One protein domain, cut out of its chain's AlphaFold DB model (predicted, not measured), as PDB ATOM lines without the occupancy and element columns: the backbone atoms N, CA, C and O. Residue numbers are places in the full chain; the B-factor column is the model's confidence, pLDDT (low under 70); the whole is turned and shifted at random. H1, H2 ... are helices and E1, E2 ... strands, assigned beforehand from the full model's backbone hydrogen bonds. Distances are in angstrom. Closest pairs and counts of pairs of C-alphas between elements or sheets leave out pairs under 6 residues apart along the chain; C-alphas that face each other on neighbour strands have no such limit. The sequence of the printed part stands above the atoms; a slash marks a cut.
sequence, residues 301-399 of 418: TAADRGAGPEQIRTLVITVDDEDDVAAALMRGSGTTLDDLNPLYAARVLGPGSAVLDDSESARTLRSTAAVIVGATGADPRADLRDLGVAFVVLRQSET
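Overview. This is residues 301 to 399 of the 418 residues of an uncharacterized protein of Arthrobacter sp. MN05-02 (UniProt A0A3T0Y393). A small, twisted sheet of three strands, E2, E1 and E3 in that order, has the helix H3 over one face and the short helix H1 over the other, so that it is the inner of three layers. The short helix H4 packs beside H3, and between E2 and H3 the backbone makes a wide excursion that holds the short helix H2, of which residues 335 to 345 stick out and Gly 352 lies at the far end of the long axis. The printed part has 99 residues, with four named helices and three named strands in the order H1, E1, E2, H2, H3, H4, E3; the sheet is mixed and the class is mixed, helices and strands. The whole is only just compact, close to loose, with a radius of gyration of the C-alphas of 14.8 A, and it spans 44 by 34 by 33 A.

Arrangement. H1, residues 301 to 307, is on the sheet of E1, residues 313 to 319, E2, residues 325 to 330, and E3, residues 389 to 396. Its height over the sheet is 8.5 A, and it lies over E1, slantwise to the strands at 53 degrees to E1 on the local plane; the closest C-alphas of H1 and E1, those of Gly 306 and Arg 313, are 6.1 A apart. The hairpin E1 and E2 is antiparallel at 161 degrees, with N 316 and O 328 within hydrogen-bond range at 2.8 A. The inner strand E1 and the edge strand E3 are parallel at 20 degrees, with N 317 and O 393 at 2.8 A. H2, residues 342 to 346, is not on the sheet and touches no helix. H3, residues 360 to 373, is on the face opposite to H1 at a height of 9.1 A, over E2 and E1, and its C-alpha 369 is 6.4 A from that of Ala 327, the closest pair of H3 and E2. H4, residues 381 to 386, only grazes the sheet with residues 381 to 384. H3, with residues 364 to 368 alone, touches H4 as a helical hairpin, at a shallow tilt of 24 degrees, opposite ways; the closest C-alphas, those of Thr 368 and Asp 383, are 6.5 A apart. In H1, H2, H3 and H4 every O i to N i+4 pair is within hydrogen-bond range.

Along the chain. H1 begins at C-alpha 301, (-29.851, -12.940, -27.627). E1 is 19.4 A long and E2 15.9 A. H3, 19.8 A long, begins at C-alpha 360, (-2.645, -8.248, -20.191). E3, 20.0 A long, ends at C-alpha 396, (-18.042, -28.910, -27.609).

Size, cuts and confidence. The two C-alphas farthest apart, those of Thr 301 and Gly 352, are 44.7 A apart. The printed part has no cut. The links E2 to H2 and H2 to H3 are long, with 11 and 13 residues. The mean pLDDT of the printed part is 80.0, and residues 332 to 337 and 396 to 399 are under 70.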
ATOM      1  N   THR A 301     -29.996 -14.037 -28.594       80.31
ATOM      2  CA  THR A 301     -29.851 -12.940 -27.627       80.31
ATOM      3  C   THR A 301     -28.432 -12.375 -27.558       80.31
ATOM      4  O   THR A 301     -28.270 -11.165 -27.445       80.31
ATOM      5  N   ALA A 302     -27.405 -13.224 -27.641       82.00
ATOM      6  CA  ALA A 302     -26.010 -12.795 -27.686       82.00
ATOM      7  C   ALA A 302     -25.693 -12.099 -29.020       82.00
ATOM      8  O   ALA A 302     -25.025 -11.066 -29.033       82.00
ATOM      9  N   ALA A 303     -26.233 -12.618 -30.128       80.62
ATOM     10  CA  ALA A 303     -26.106 -12.009 -31.450       80.62
ATOM     11  C   ALA A 303     -26.808 -10.638 -31.524       80.62
ATOM     12  O   ALA A 303     -26.195  -9.660 -31.945       80.62
ATOM     13  N   ASP A 304     -28.053 -10.541 -31.047       81.50
ATOM     14  CA  ASP A 304     -28.839  -9.299 -31.027       81.50
ATOM     15  C   ASP A 304     -28.182  -8.224 -30.146       81.50
ATOM     16  O   ASP A 304     -27.973  -7.090 -30.572       81.50
ATOM     17  N   ARG A 305     -27.724  -8.593 -28.943       83.31
ATOM     18  CA  ARG A 305     -26.995  -7.677 -28.044       83.31
ATOM     19  C   ARG A 305     -25.615  -7.280 -28.578       83.31
ATOM     20  O   ARG A 305     -25.150  -6.177 -28.292       83.31
ATOM     21  N   GLY A 306     -24.964  -8.160 -29.337       80.00
ATOM     22  CA  GLY A 306     -23.685  -7.889 -29.991       80.00
ATOM     23  C   GLY A 306     -23.801  -6.978 -31.217       80.00
ATOM     24  O   GLY A 306     -22.859  -6.238 -31.497       80.00
ATOM     25  N   ALA A 307     -24.936  -7.016 -31.925       78.88
ATOM     26  CA  ALA A 307     -25.258  -6.146 -33.062       78.88
ATOM     27  C   ALA A 307     -26.010  -4.861 -32.659       78.88
ATOM     28  O   ALA A 307     -26.091  -3.916 -33.445       78.88
ATOM     29  N   GLY A 308     -26.551  -4.818 -31.440       80.88
ATOM     30  CA  GLY A 308     -27.235  -3.664 -30.872       80.88
ATOM     31  C   GLY A 308     -26.306  -2.479 -30.562       80.88
ATOM     32  O   GLY A 308     -25.080  -2.584 -30.651       80.88
ATOM     33  N   PRO A 309     -26.876  -1.332 -30.144       78.94
ATOM     34  CA  PRO A 309     -26.125  -0.094 -29.911       78.94
ATOM     35  C   PRO A 309     -25.061  -0.218 -28.810       78.94
ATOM     36  O   PRO A 309     -24.075   0.513 -28.826       78.94
ATOM     37  N   GLU A 310     -25.238  -1.156 -27.877       78.69
ATOM     38  CA  GLU A 310     -24.301  -1.407 -26.775       78.69
ATOM     39  C   GLU A 310     -23.114  -2.305 -27.172       78.69
ATOM     40  O   GLU A 310     -22.145  -2.391 -26.422       78.69
ATOM     41  N   GLN A 311     -23.159  -2.954 -28.347       79.31
ATOM     42  CA  GLN A 311     -22.085  -3.798 -28.901       79.31
ATOM     43  C   GLN A 311     -21.452  -4.760 -27.878       79.31
ATOM     44  O   GLN A 311     -20.220  -4.863 -27.747       79.31
ATOM     45  N   ILE A 312     -22.312  -5.451 -27.130       85.12
ATOM     46  CA  ILE A 312     -21.912  -6.303 -26.012       85.12
ATOM     47  C   ILE A 312     -21.053  -7.469 -26.517       85.12
ATOM     48  O   ILE A 312     -21.370  -8.099 -27.527       85.12
ATOM     49  N   ARG A 313     -19.956  -7.774 -25.809       87.62
ATOM     50  CA  ARG A 313     -19.048  -8.866 -26.184       87.62
ATOM     51  C   ARG A 313     -19.531 -10.206 -25.631       87.62
ATOM     52  O   ARG A 313     -20.043 -10.294 -24.512       87.62
ATOM     53  N   THR A 314     -19.312 -11.254 -26.416       88.12
ATOM     54  CA  THR A 314     -19.577 -12.647 -26.054       88.12
ATOM     55  C   THR A 314     -18.262 -13.414 -26.014       88.12
ATOM     56  O   THR A 314     -17.535 -13.429 -27.003       88.12
ATOM     57  N   LEU A 315     -17.950 -14.054 -24.890       87.75
ATOM     58  CA  LEU A 315     -16.832 -14.986 -24.783       87.75
ATOM     59  C   LEU A 315     -17.281 -16.347 -25.309       87.75
ATOM     60  O   LEU A 315     -18.158 -16.979 -24.724       87.75
ATOM     61  N   VAL A 316     -16.690 -16.799 -26.406       86.75
ATOM     62  CA  VAL A 316     -16.907 -18.139 -26.949       86.75
ATOM     63  C   VAL A 316     -15.717 -18.998 -26.565       86.75
ATOM     64  O   VAL A 316     -14.584 -18.659 -26.892       86.75
ATOM     65  N   ILE A 317     -15.986 -20.099 -25.874       86.44
ATOM     66  CA  ILE A 317     -14.993 -21.106 -25.523       86.44
ATOM     67  C   ILE A 317     -15.353 -22.364 -26.299       86.44
ATOM     68  O   ILE A 317     -16.460 -22.888 -26.173       86.44
ATOM     69  N   THR A 318     -14.427 -22.816 -27.127       83.94
ATOM     70  CA  THR A 318     -14.506 -24.072 -27.865       83.94
ATOM     71  C   THR A 318     -13.500 -25.031 -27.266       83.94
ATOM     72  O   THR A 318     -12.324 -24.689 -27.170       83.94
ATOM     73  N   VAL A 319     -13.981 -26.202 -26.870       81.31
ATOM     74  CA  VAL A 319     -13.144 -27.341 -26.500       81.31
ATOM     75  C   VAL A 319     -13.243 -28.329 -27.650       81.31
ATOM     76  O   VAL A 319     -14.362 -28.653 -28.066       81.31
ATOM     77  N   ASP A 320     -12.101 -28.701 -28.215       77.62
ATOM     78  CA  ASP A 320     -12.037 -29.716 -29.260       77.62
ATOM     79  C   ASP A 320     -11.892 -31.138 -28.685       77.62
ATOM     80  O   ASP A 320     -11.913 -31.348 -27.472       77.62
ATOM     81  N   ASP A 321     -11.814 -32.128 -29.577       70.62
ATOM     82  CA  ASP A 321     -11.734 -33.546 -29.212       70.62
ATOM     83  C   ASP A 321     -10.350 -33.940 -28.650       70.62
ATOM     84  O   ASP A 321     -10.192 -35.036 -28.112       70.62
ATOM     85  N   GLU A 322      -9.353 -33.058 -28.774       74.19
ATOM     86  CA  GLU A 322      -7.976 -33.222 -28.291       74.19
ATOM     87  C   GLU A 322      -7.768 -32.538 -26.922       74.19
ATOM     88  O   GLU A 322      -6.639 -32.438 -26.443       74.19
ATOM     89  N   ASP A 323      -8.868 -32.125 -26.270       73.75
ATOM     90  CA  ASP A 323      -8.916 -31.318 -25.043       73.75
ATOM     91  C   ASP A 323      -8.245 -29.934 -25.183       73.75
ATOM     92  O   ASP A 323      -7.981 -29.248 -24.187       73.75
ATOM     93  N   ASP A 324      -8.023 -29.469 -26.415       78.94
ATOM     94  CA  ASP A 324      -7.492 -28.145 -26.697       78.94
ATOM     95  C   ASP A 324      -8.607 -27.097 -26.540       78.94
ATOM     96  O   ASP A 324      -9.725 -27.184 -27.068       78.94
ATOM     97  N   VAL A 325      -8.306 -26.072 -25.737       80.75
ATOM     98  CA  VAL A 325      -9.259 -25.022 -25.364       80.75
ATOM     99  C   VAL A 325      -8.929 -23.745 -26.120       80.75
ATOM    100  O   VAL A 325      -7.984 -23.026 -25.790       80.75
ATOM    101  N   ALA A 326      -9.775 -23.399 -27.082       82.06
ATOM    102  CA  ALA A 326      -9.730 -22.112 -27.758       82.06
ATOM    103  C   ALA A 326     -10.774 -21.152 -27.167       82.06
ATOM    104  O   ALA A 326     -11.939 -21.498 -26.970       82.06
ATOM    105  N   ALA A 327     -10.359 -19.916 -26.892       84.56
ATOM    106  CA  ALA A 327     -11.222 -18.866 -26.363       84.56
ATOM    107  C   ALA A 327     -11.145 -17.620 -27.247       84.56
ATOM    108  O   ALA A 327     -10.060 -17.124 -27.545       84.56
ATOM    109  N   ALA A 328     -12.303 -17.097 -27.642       82.38
ATOM    110  CA  ALA A 328     -12.410 -15.935 -28.513       82.38
ATOM    111  C   ALA A 328     -13.470 -14.954 -28.000       82.38
ATOM    112  O   ALA A 328     -14.553 -15.347 -27.566       82.38
ATOM    113  N   LEU A 329     -13.172 -13.655 -28.083       82.06
ATOM    114  CA  LEU A 329     -14.132 -12.591 -27.794       82.06
ATOM    115  C   LEU A 329     -14.830 -12.169 -29.086       82.06
ATOM    116  O   LEU A 329     -14.215 -11.576 -29.965       82.06
ATOM    117  N   MET A 330     -16.128 -12.439 -29.187       80.25
ATOM    118  CA  MET A 330     -16.953 -12.072 -30.334       80.25
ATOM    119  C   MET A 330     -17.734 -10.780 -30.079       80.25
ATOM    120  O   MET A 330     -18.313 -10.583 -29.008       80.25
ATOM    121  N   ARG A 331     -17.792  -9.915 -31.097       76.00
ATOM    122  CA  ARG A 331     -18.684  -8.749 -31.185       76.00
ATOM    123  C   ARG A 331     -19.314  -8.726 -32.581       76.00
ATOM    124  O   ARG A 331     -18.625  -9.004 -33.558       76.00
ATOM    125  N   GLY A 332     -20.598  -8.377 -32.683       67.50
ATOM    126  CA  GLY A 332     -21.296  -8.322 -33.972       67.50
ATOM    127  C   GLY A 332     -21.235  -9.654 -34.734       67.50
ATOM    128  O   GLY A 332     -21.550 -10.700 -34.173       67.50
ATOM    129  N   SER A 333     -20.820  -9.620 -36.006       53.00
ATOM    130  CA  SER A 333     -20.783 -10.779 -36.914       53.00
ATOM    131  C   SER A 333     -19.545 -11.692 -36.788       53.00
ATOM    132  O   SER A 333     -19.389 -12.583 -37.619       53.00
ATOM    133  N   GLY A 334     -18.668 -11.508 -35.789       58.28
ATOM    134  CA  GLY A 334     -17.576 -12.452 -35.472       58.28
ATOM    135  C   GLY A 334     -16.169 -11.841 -35.380       58.28
ATOM    136  O   GLY A 334     -16.007 -10.626 -35.420       58.28
ATOM    137  N   THR A 335     -15.145 -12.698 -35.243       61.16
ATOM    138  CA  THR A 335     -13.709 -12.346 -35.083       61.16
ATOM    139  C   THR A 335     -12.929 -12.245 -36.398       61.16
ATOM    140  O   THR A 335     -11.709 -12.143 -36.410       61.16
ATOM    141  N   THR A 336     -13.608 -12.258 -37.539       60.31
ATOM    142  CA  THR A 336     -12.984 -12.671 -38.803       60.31
ATOM    143  C   THR A 336     -12.074 -11.639 -39.465       60.31
ATOM    144  O   THR A 336     -11.324 -12.013 -40.355       60.31
ATOM    145  N   LEU A 337     -12.111 -10.360 -39.079       63.25
ATOM    146  CA  LEU A 337     -11.305  -9.323 -39.746       63.25
ATOM    147  C   LEU A 337      -9.919  -9.118 -39.125       63.25
ATOM    148  O   LEU A 337      -8.967  -8.879 -39.866       63.25
ATOM    149  N   ASP A 338      -9.794  -9.240 -37.804       72.00
ATOM    150  CA  ASP A 338      -8.499  -9.103 -37.126       72.00
ATOM    151  C   ASP A 338      -7.606 -10.323 -37.392       72.00
ATOM    152  O   ASP A 338      -6.409 -10.168 -37.624       72.00
ATOM    153  N   ASP A 339      -8.202 -11.518 -37.473       71.50
ATOM    154  CA  ASP A 339      -7.500 -12.774 -37.780       71.50
ATOM    155  C   ASP A 339      -6.932 -12.805 -39.215       71.50
ATOM    156  O   ASP A 339      -5.980 -13.530 -39.501       71.50
ATOM    157  N   LEU A 340      -7.494 -11.996 -40.122       76.50
ATOM    158  CA  LEU A 340      -7.014 -11.832 -41.501       76.50
ATOM    159  C   LEU A 340      -5.990 -10.699 -41.650       76.50
ATOM    160  O   LEU A 340      -5.487 -10.470 -42.755       76.50
ATOM    161  N   ASN A 341      -5.704  -9.963 -40.572       83.94
ATOM    162  CA  ASN A 341      -4.811  -8.818 -40.608       83.94
ATOM    163  C   ASN A 341      -3.366  -9.238 -40.268       83.94
ATOM    164  O   ASN A 341      -3.066  -9.524 -39.104       83.94
ATOM    165  N   PRO A 342      -2.427  -9.202 -41.232       83.94
ATOM    166  CA  PRO A 342      -1.040  -9.606 -40.994       83.94
ATOM    167  C   PRO A 342      -0.323  -8.740 -39.945       83.94
ATOM    168  O   PRO A 342       0.578  -9.226 -39.263       83.94
ATOM    169  N   LEU A 343      -0.738  -7.480 -39.755       85.44
ATOM    170  CA  LEU A 343      -0.202  -6.628 -38.687       85.44
ATOM    171  C   LEU A 343      -0.551  -7.182 -37.303       85.44
ATOM    172  O   LEU A 343       0.290  -7.206 -36.406       85.44
ATOM    173  N   TYR A 344      -1.785  -7.664 -37.145       83.75
ATOM    174  CA  TYR A 344      -2.249  -8.255 -35.898       83.75
ATOM    175  C   TYR A 344      -1.548  -9.585 -35.619       83.75
ATOM    176  O   TYR A 344      -1.134  -9.827 -34.488       83.75
ATOM    177  N   ALA A 345      -1.364 -10.421 -36.645       84.38
ATOM    178  CA  ALA A 345      -0.648 -11.688 -36.519       84.38
ATOM    179  C   ALA A 345       0.819 -11.487 -36.094       84.38
ATOM    180  O   ALA A 345       1.342 -12.239 -35.271       84.38
ATOM    181  N   ALA A 346       1.471 -10.436 -36.599       85.94
ATOM    182  CA  ALA A 346       2.888 -10.210 -36.351       85.94
ATOM    183  C   ALA A 346       3.205  -9.573 -34.986       85.94
ATOM    184  O   ALA A 346       4.324  -9.733 -34.499       85.94
ATOM    185  N   ARG A 347       2.244  -8.909 -34.328       83.69
ATOM    186  CA  ARG A 347       2.457  -8.203 -33.043       83.69
ATOM    187  C   ARG A 347       2.901  -9.106 -31.887       83.69
ATOM    188  O   ARG A 347       3.413  -8.624 -30.886       83.69
ATOM    189  N   VAL A 348       2.650 -10.414 -31.996       81.94
ATOM    190  CA  VAL A 348       3.012 -11.411 -30.973       81.94
ATOM    191  C   VAL A 348       4.492 -11.803 -31.094       81.94
ATOM    192  O   VAL A 348       5.036 -12.486 -30.237       81.94
ATOM    193  N   LEU A 349       5.185 -11.349 -32.142       84.62
ATOM    194  CA  LEU A 349       6.596 -11.638 -32.364       84.62
ATOM    195  C   LEU A 349       7.491 -10.483 -31.894       84.62
ATOM    196  O   LEU A 349       7.358  -9.331 -32.305       84.62
ATOM    197  N   GLY A 350       8.478 -10.828 -31.078       79.00
ATOM    198  CA  GLY A 350       9.537  -9.966 -30.569       79.00
ATOM    199  C   GLY A 350      10.754  -9.932 -31.496       79.00
ATOM    200  O   GLY A 350      10.721 -10.468 -32.608       79.00
ATOM    201  N   PRO A 351      11.836  -9.228 -31.127       76.75
ATOM    202  CA  PRO A 351      13.052  -9.179 -31.940       76.75
ATOM    203  C   PRO A 351      13.612 -10.588 -32.210       76.75
ATOM    204  O   PRO A 351      13.675 -11.429 -31.314       76.75
ATOM    205  N   GLY A 352      14.014 -10.845 -33.459       78.44
ATOM    206  CA  GLY A 352      14.393 -12.184 -33.918       78.44
ATOM    207  C   GLY A 352      13.169 -13.084 -34.096       78.44
ATOM    208  O   GLY A 352      12.281 -12.765 -34.883       78.44
ATOM    209  N   SER A 353      13.138 -14.197 -33.363       76.00
ATOM    210  CA  SER A 353      12.066 -15.204 -33.376       76.00
ATOM    211  C   SER A 353      11.400 -15.403 -32.009       76.00
ATOM    212  O   SER A 353      10.647 -16.356 -31.824       76.00
ATOM    213  N   ALA A 354      11.686 -14.531 -31.036       79.12
ATOM    214  CA  ALA A 354      11.088 -14.624 -29.710       79.12
ATOM    215  C   ALA A 354       9.581 -14.354 -29.789       79.12
ATOM    216  O   ALA A 354       9.162 -13.375 -30.403       79.12
ATOM    217  N   VAL A 355       8.773 -15.195 -29.153       81.94
ATOM    218  CA  VAL A 355       7.345 -14.927 -28.950       81.94
ATOM    219  C   VAL A 355       7.229 -13.998 -27.743       81.94
ATOM    220  O   VAL A 355       7.825 -14.268 -26.701       81.94
ATOM    221  N   LEU A 356       6.549 -12.864 -27.909       80.44
ATOM    222  CA  LEU A 356       6.306 -11.915 -26.827       80.44
ATOM    223  C   LEU A 356       5.286 -12.486 -25.850       80.44
ATOM    224  O   LEU A 356       4.381 -13.225 -26.240       80.44
ATOM    225  N   ASP A 357       5.410 -12.077 -24.589       77.06
ATOM    226  CA  ASP A 357       4.376 -12.343 -23.603       77.06
ATOM    227  C   ASP A 357       3.048 -11.760 -24.072       77.06
ATOM    228  O   ASP A 357       2.968 -10.655 -24.623       77.06
ATOM    229  N   ASP A 358       1.983 -12.497 -23.792       72.62
ATOM    230  CA  ASP A 358       0.639 -12.042 -24.072       72.62
ATOM    231  C   ASP A 358       0.367 -10.674 -23.451       72.62
ATOM    232  O   ASP A 358       0.768 -10.362 -22.317       72.62
ATOM    233  N   SER A 359      -0.403  -9.873 -24.187       77.06
ATOM    234  CA  SER A 359      -1.019  -8.675 -23.628       77.06
ATOM    235  C   SER A 359      -1.780  -9.025 -22.348       77.06
ATOM    236  O   SER A 359      -2.282 -10.141 -22.194       77.06
ATOM    237  N   GLU A 360      -1.889  -8.068 -21.433       80.62
ATOM    238  CA  GLU A 360      -2.645  -8.248 -20.191       80.62
ATOM    239  C   GLU A 360      -4.058  -8.782 -20.472       80.62
ATOM    240  O   GLU A 360      -4.454  -9.788 -19.899       80.62
ATOM    241  N   SER A 361      -4.755  -8.226 -21.469       78.62
ATOM    242  CA  SER A 361      -6.080  -8.698 -21.886       78.62
ATOM    243  C   SER A 361      -6.089 -10.139 -22.412       78.62
ATOM    244  O   SER A 361      -7.039 -10.869 -22.148       78.62
ATOM    245  N   ALA A 362      -5.053 -10.567 -23.142       79.25
ATOM    246  CA  ALA A 362      -4.938 -11.944 -23.627       79.25
ATOM    247  C   ALA A 362      -4.618 -12.926 -22.486       79.25
ATOM    248  O   ALA A 362      -5.174 -14.024 -22.454       79.25
ATOM    249  N   ARG A 363      -3.803 -12.514 -21.504       84.25
ATOM    250  CA  ARG A 363      -3.580 -13.288 -20.273       84.25
ATOM    251  C   ARG A 363      -4.854 -13.420 -19.456       84.25
ATOM    252  O   ARG A 363      -5.191 -14.542 -19.098       84.25
ATOM    253  N   THR A 364      -5.571 -12.320 -19.228       86.94
ATOM    254  CA  THR A 364      -6.854 -12.313 -18.510       86.94
ATOM    255  C   THR A 364      -7.894 -13.167 -19.230       86.94
ATOM    256  O   THR A 364      -8.605 -13.941 -18.597       86.94
ATOM    257  N   LEU A 365      -7.962 -13.105 -20.563       87.31
ATOM    258  CA  LEU A 365      -8.838 -13.969 -21.357       87.31
ATOM    259  C   LEU A 365      -8.490 -15.452 -21.174       87.31
ATOM    260  O   LEU A 365      -9.380 -16.257 -20.899       87.31
ATOM    261  N   ARG A 366      -7.204 -15.812 -21.292       85.94
ATOM    262  CA  ARG A 366      -6.746 -17.198 -21.134       85.94
ATOM    263  C   ARG A 366      -6.969 -17.710 -19.713       85.94
ATOM    264  O   ARG A 366      -7.460 -18.823 -19.552       85.94
ATOM    265  N   SER A 367      -6.653 -16.912 -18.691       87.12
ATOM    266  CA  SER A 367      -6.885 -17.282 -17.291       87.12
ATOM    267  C   SER A 367      -8.374 -17.450 -17.003       87.12
ATOM    268  O   SER A 367      -8.759 -18.442 -16.394       87.12
ATOM    269  N   THR A 368      -9.220 -16.546 -17.504       90.31
ATOM    270  CA  THR A 368     -10.681 -16.628 -17.352       90.31
ATOM    271  C   THR A 368     -11.235 -17.885 -18.012       90.31
ATOM    272  O   THR A 368     -12.019 -18.606 -17.399       90.31
ATOM    273  N   ALA A 369     -10.807 -18.187 -19.241       88.62
ATOM    274  CA  ALA A 369     -11.209 -19.405 -19.937       88.62
ATOM    275  C   ALA A 369     -10.762 -20.662 -19.174       88.62
ATOM    276  O   ALA A 369     -11.569 -21.567 -18.977       88.62
ATOM    277  N   ALA A 370      -9.527 -20.684 -18.664       87.00
ATOM    278  CA  ALA A 370      -9.010 -21.788 -17.858       87.00
ATOM    279  C   ALA A 370      -9.777 -21.968 -16.535       87.00
ATOM    280  O   ALA A 370     -10.050 -23.098 -16.139       87.00
ATOM    281  N   VAL A 371     -10.177 -20.880 -15.866       88.62
ATOM    282  CA  VAL A 371     -11.015 -20.927 -14.654       88.62
ATOM    283  C   VAL A 371     -12.402 -21.497 -14.960       88.62
ATOM    284  O   VAL A 371     -12.894 -22.342 -14.212       88.62
ATOM    285  N   ILE A 372     -13.020 -21.062 -16.064       87.25
ATOM    286  CA  ILE A 372     -14.357 -21.508 -16.477       87.25
ATOM    287  C   ILE A 372     -14.343 -22.986 -16.893       87.25
ATOM    288  O   ILE A 372     -15.213 -23.738 -16.457       87.25
ATOM    289  N   VAL A 373     -13.374 -23.411 -17.711       86.81
ATOM    290  CA  VAL A 373     -13.285 -24.793 -18.222       86.81
ATOM    291  C   VAL A 373     -12.760 -25.755 -17.163       86.81
ATOM    292  O   VAL A 373     -13.318 -26.831 -16.981       86.81
ATOM    293  N   GLY A 374     -11.725 -25.359 -16.419       82.69
ATOM    294  CA  GLY A 374     -11.091 -26.196 -15.400       82.69
ATOM    295  C   GLY A 374     -11.917 -26.376 -14.126       82.69
ATOM    296  O   GLY A 374     -11.469 -27.077 -13.222       82.69
ATOM    297  N   ALA A 375     -13.089 -25.732 -14.027       76.38
ATOM    298  CA  ALA A 375     -13.982 -25.781 -12.869       76.38
ATOM    299  C   ALA A 375     -13.243 -25.572 -11.528       76.38
ATOM    300  O   ALA A 375     -13.553 -26.204 -10.519       76.38
ATOM    301  N   THR A 376     -12.257 -24.670 -11.512       73.44
ATOM    302  CA  THR A 376     -11.302 -24.503 -10.401       73.44
ATOM    303  C   THR A 376     -11.919 -23.896  -9.135       73.44
ATOM    304  O   THR A 376     -11.248 -23.779  -8.111       73.44
ATOM    305  N   GLY A 377     -13.197 -23.496  -9.186       72.69
ATOM    306  CA  GLY A 377     -13.933 -22.886  -8.077       72.69
ATOM    307  C   GLY A 377     -13.654 -21.393  -7.861       72.69
ATOM    308  O   GLY A 377     -14.262 -20.793  -6.975       72.69
ATOM    309  N   ALA A 378     -12.773 -20.779  -8.659       85.44
ATOM    310  CA  ALA A 378     -12.555 -19.331  -8.658       85.44
ATOM    311  C   ALA A 378     -13.714 -18.589  -9.361       85.44
ATOM    312  O   ALA A 378     -14.278 -19.106 -10.324       85.44
ATOM    313  N   ASP A 379     -14.087 -17.387  -8.890       86.62
ATOM    314  CA  ASP A 379     -15.164 -16.573  -9.490       86.62
ATOM    315  C   ASP A 379     -14.623 -15.743 -10.679       86.62
ATOM    316  O   ASP A 379     -13.876 -14.791 -10.450       86.62
ATOM    317  N   PRO A 380     -15.006 -16.037 -11.941       89.00
ATOM    318  CA  PRO A 380     -14.502 -15.332 -13.124       89.00
ATOM    319  C   PRO A 380     -15.174 -13.968 -13.364       89.00
ATOM    320  O   PRO A 380     -14.872 -13.289 -14.343       89.00
ATOM    321  N   ARG A 381     -16.141 -13.547 -12.534       88.25
ATOM    322  CA  ARG A 381     -16.969 -12.359 -12.821       88.25
ATOM    323  C   ARG A 381     -16.199 -11.044 -12.876       88.25
ATOM    324  O   ARG A 381     -16.655 -10.146 -13.581       88.25
ATOM    325  N   ALA A 382     -15.118 -10.894 -12.112       88.94
ATOM    326  CA  ALA A 382     -14.299  -9.681 -12.156       88.94
ATOM    327  C   ALA A 382     -13.634  -9.556 -13.534       88.94
ATOM    328  O   ALA A 382     -13.897  -8.597 -14.256       88.94
ATOM    329  N   ASP A 383     -12.934 -10.608 -13.950       88.62
ATOM    330  CA  ASP A 383     -12.247 -10.673 -15.237       88.62
ATOM    331  C   ASP A 383     -13.220 -10.543 -16.424       88.62
ATOM    332  O   ASP A 383     -12.950  -9.828 -17.389       88.62
ATOM    333  N   LEU A 384     -14.408 -11.160 -16.349       90.19
ATOM    334  CA  LEU A 384     -15.441 -11.017 -17.384       90.19
ATOM    335  C   LEU A 384     -15.958  -9.576 -17.509       90.19
ATOM    336  O   LEU A 384     -16.244  -9.129 -18.623       90.19
ATOM    337  N   ARG A 385     -16.069  -8.834 -16.397       89.00
ATOM    338  CA  ARG A 385     -16.449  -7.411 -16.428       89.00
ATOM    339  C   ARG A 385     -15.349  -6.558 -17.041       89.00
ATOM    340  O   ARG A 385     -15.670  -5.714 -17.873       89.00
ATOM    341  N   ASP A 386     -14.092  -6.820 -16.698       87.69
ATOM    342  CA  ASP A 386     -12.943  -6.100 -17.256       87.69
ATOM    343  C   ASP A 386     -12.805  -6.342 -18.768       87.69
ATOM    344  O   ASP A 386     -12.513  -5.426 -19.538       87.69
ATOM    345  N   LEU A 387     -13.120  -7.556 -19.232       85.69
ATOM    346  CA  LEU A 387     -13.171  -7.897 -20.658       85.69
ATOM    347  C   LEU A 387     -14.425  -7.348 -21.374       85.69
ATOM    348  O   LEU A 387     -14.482  -7.344 -22.613       85.69
ATOM    349  N   GLY A 388     -15.418  -6.850 -20.628       85.81
ATOM    350  CA  GLY A 388     -16.689  -6.336 -21.151       85.81
ATOM    351  C   GLY A 388     -17.610  -7.428 -21.702       85.81
ATOM    352  O   GLY A 388     -18.347  -7.192 -22.663       85.81
ATOM    353  N   VAL A 389     -17.527  -8.635 -21.141       88.88
ATOM    354  CA  VAL A 389     -18.283  -9.820 -21.559       88.88
ATOM    355  C   VAL A 389     -19.588  -9.913 -20.778       88.88
ATOM    356  O   VAL A 389     -19.575  -9.945 -19.550       88.88
ATOM    357  N   ALA A 390     -20.718 -10.029 -21.480       87.69
ATOM    358  CA  ALA A 390     -22.008 -10.314 -20.832       87.69
ATOM    359  C   ALA A 390     -22.517 -11.738 -21.078       87.69
ATOM    360  O   ALA A 390     -23.373 -12.219 -20.338       87.69
ATOM    361  N   PHE A 391     -22.008 -12.404 -22.113       87.38
ATOM    362  CA  PHE A 391     -22.416 -13.752 -22.489       87.38
ATOM    363  C   PHE A 391     -21.191 -14.651 -22.588       87.38
ATOM    364  O   PHE A 391     -20.195 -14.271 -23.198       87.38
ATOM    365  N   VAL A 392     -21.280 -15.849 -22.014       88.44
ATOM    366  CA  VAL A 392     -20.284 -16.911 -22.180       88.44
ATOM    367  C   VAL A 392     -20.966 -18.070 -22.892       88.44
ATOM    368  O   VAL A 392     -22.025 -18.525 -22.461       88.44
ATOM    369  N   VAL A 393     -20.382 -18.525 -23.994       86.75
ATOM    370  CA  VAL A 393     -20.880 -19.638 -24.804       86.75
ATOM    371  C   VAL A 393     -19.834 -20.740 -24.770       86.75
ATOM    372  O   VAL A 393     -18.733 -20.563 -25.286       86.75
ATOM    373  N   LEU A 394     -20.188 -21.872 -24.165       85.00
ATOM    374  CA  LEU A 394     -19.376 -23.085 -24.179       85.00
ATOM    375  C   LEU A 394     -19.788 -23.942 -25.373       85.00
ATOM    376  O   LEU A 394     -20.979 -24.175 -25.594       85.00
ATOM    377  N   ARG A 395     -18.810 -24.404 -26.143       77.06
ATOM    378  CA  ARG A 395     -19.017 -25.263 -27.304       77.06
ATOM    379  C   ARG A 395     -18.127 -26.485 -27.197       77.06
ATOM    380  O   ARG A 395     -16.934 -26.354 -26.950       77.06
ATOM    381  N   GLN A 396     -18.732 -27.640 -27.426       68.81
ATOM    382  CA  GLN A 396     -18.042 -28.910 -27.609       68.81
ATOM    383  C   GLN A 396     -18.073 -29.238 -29.106       68.81
ATOM    384  O   GLN A 396     -19.075 -28.948 -29.772       68.81
ATOM    385  N   SER A 397     -16.986 -29.773 -29.651       56.56
ATOM    386  CA  SER A 397     -16.943 -30.340 -31.004       56.56
ATOM    387  C   SER A 397     -17.978 -31.468 -31.158       56.56
ATOM    388  O   SER A 397     -18.209 -32.266 -30.251       56.56
ATOM    389  N   GLU A 398     -18.662 -31.516 -32.307       49.38
ATOM    390  CA  GLU A 398     -19.803 -32.418 -32.562       49.38
ATOM    391  C   GLU A 398     -19.451 -33.919 -32.590       49.38
ATOM    392  O   GLU A 398     -20.358 -34.751 -32.617       49.38
ATOM    393  N   THR A 399     -18.177 -34.305 -32.509       38.53
ATOM    394  CA  THR A 399     -17.769 -35.719 -32.454       38.53
ATOM    395  C   THR A 399     -18.112 -36.380 -31.111       38.53
ATOM    396  O   THR A 399     -18.250 -37.601 -31.036       38.53
TER     397      THR A 399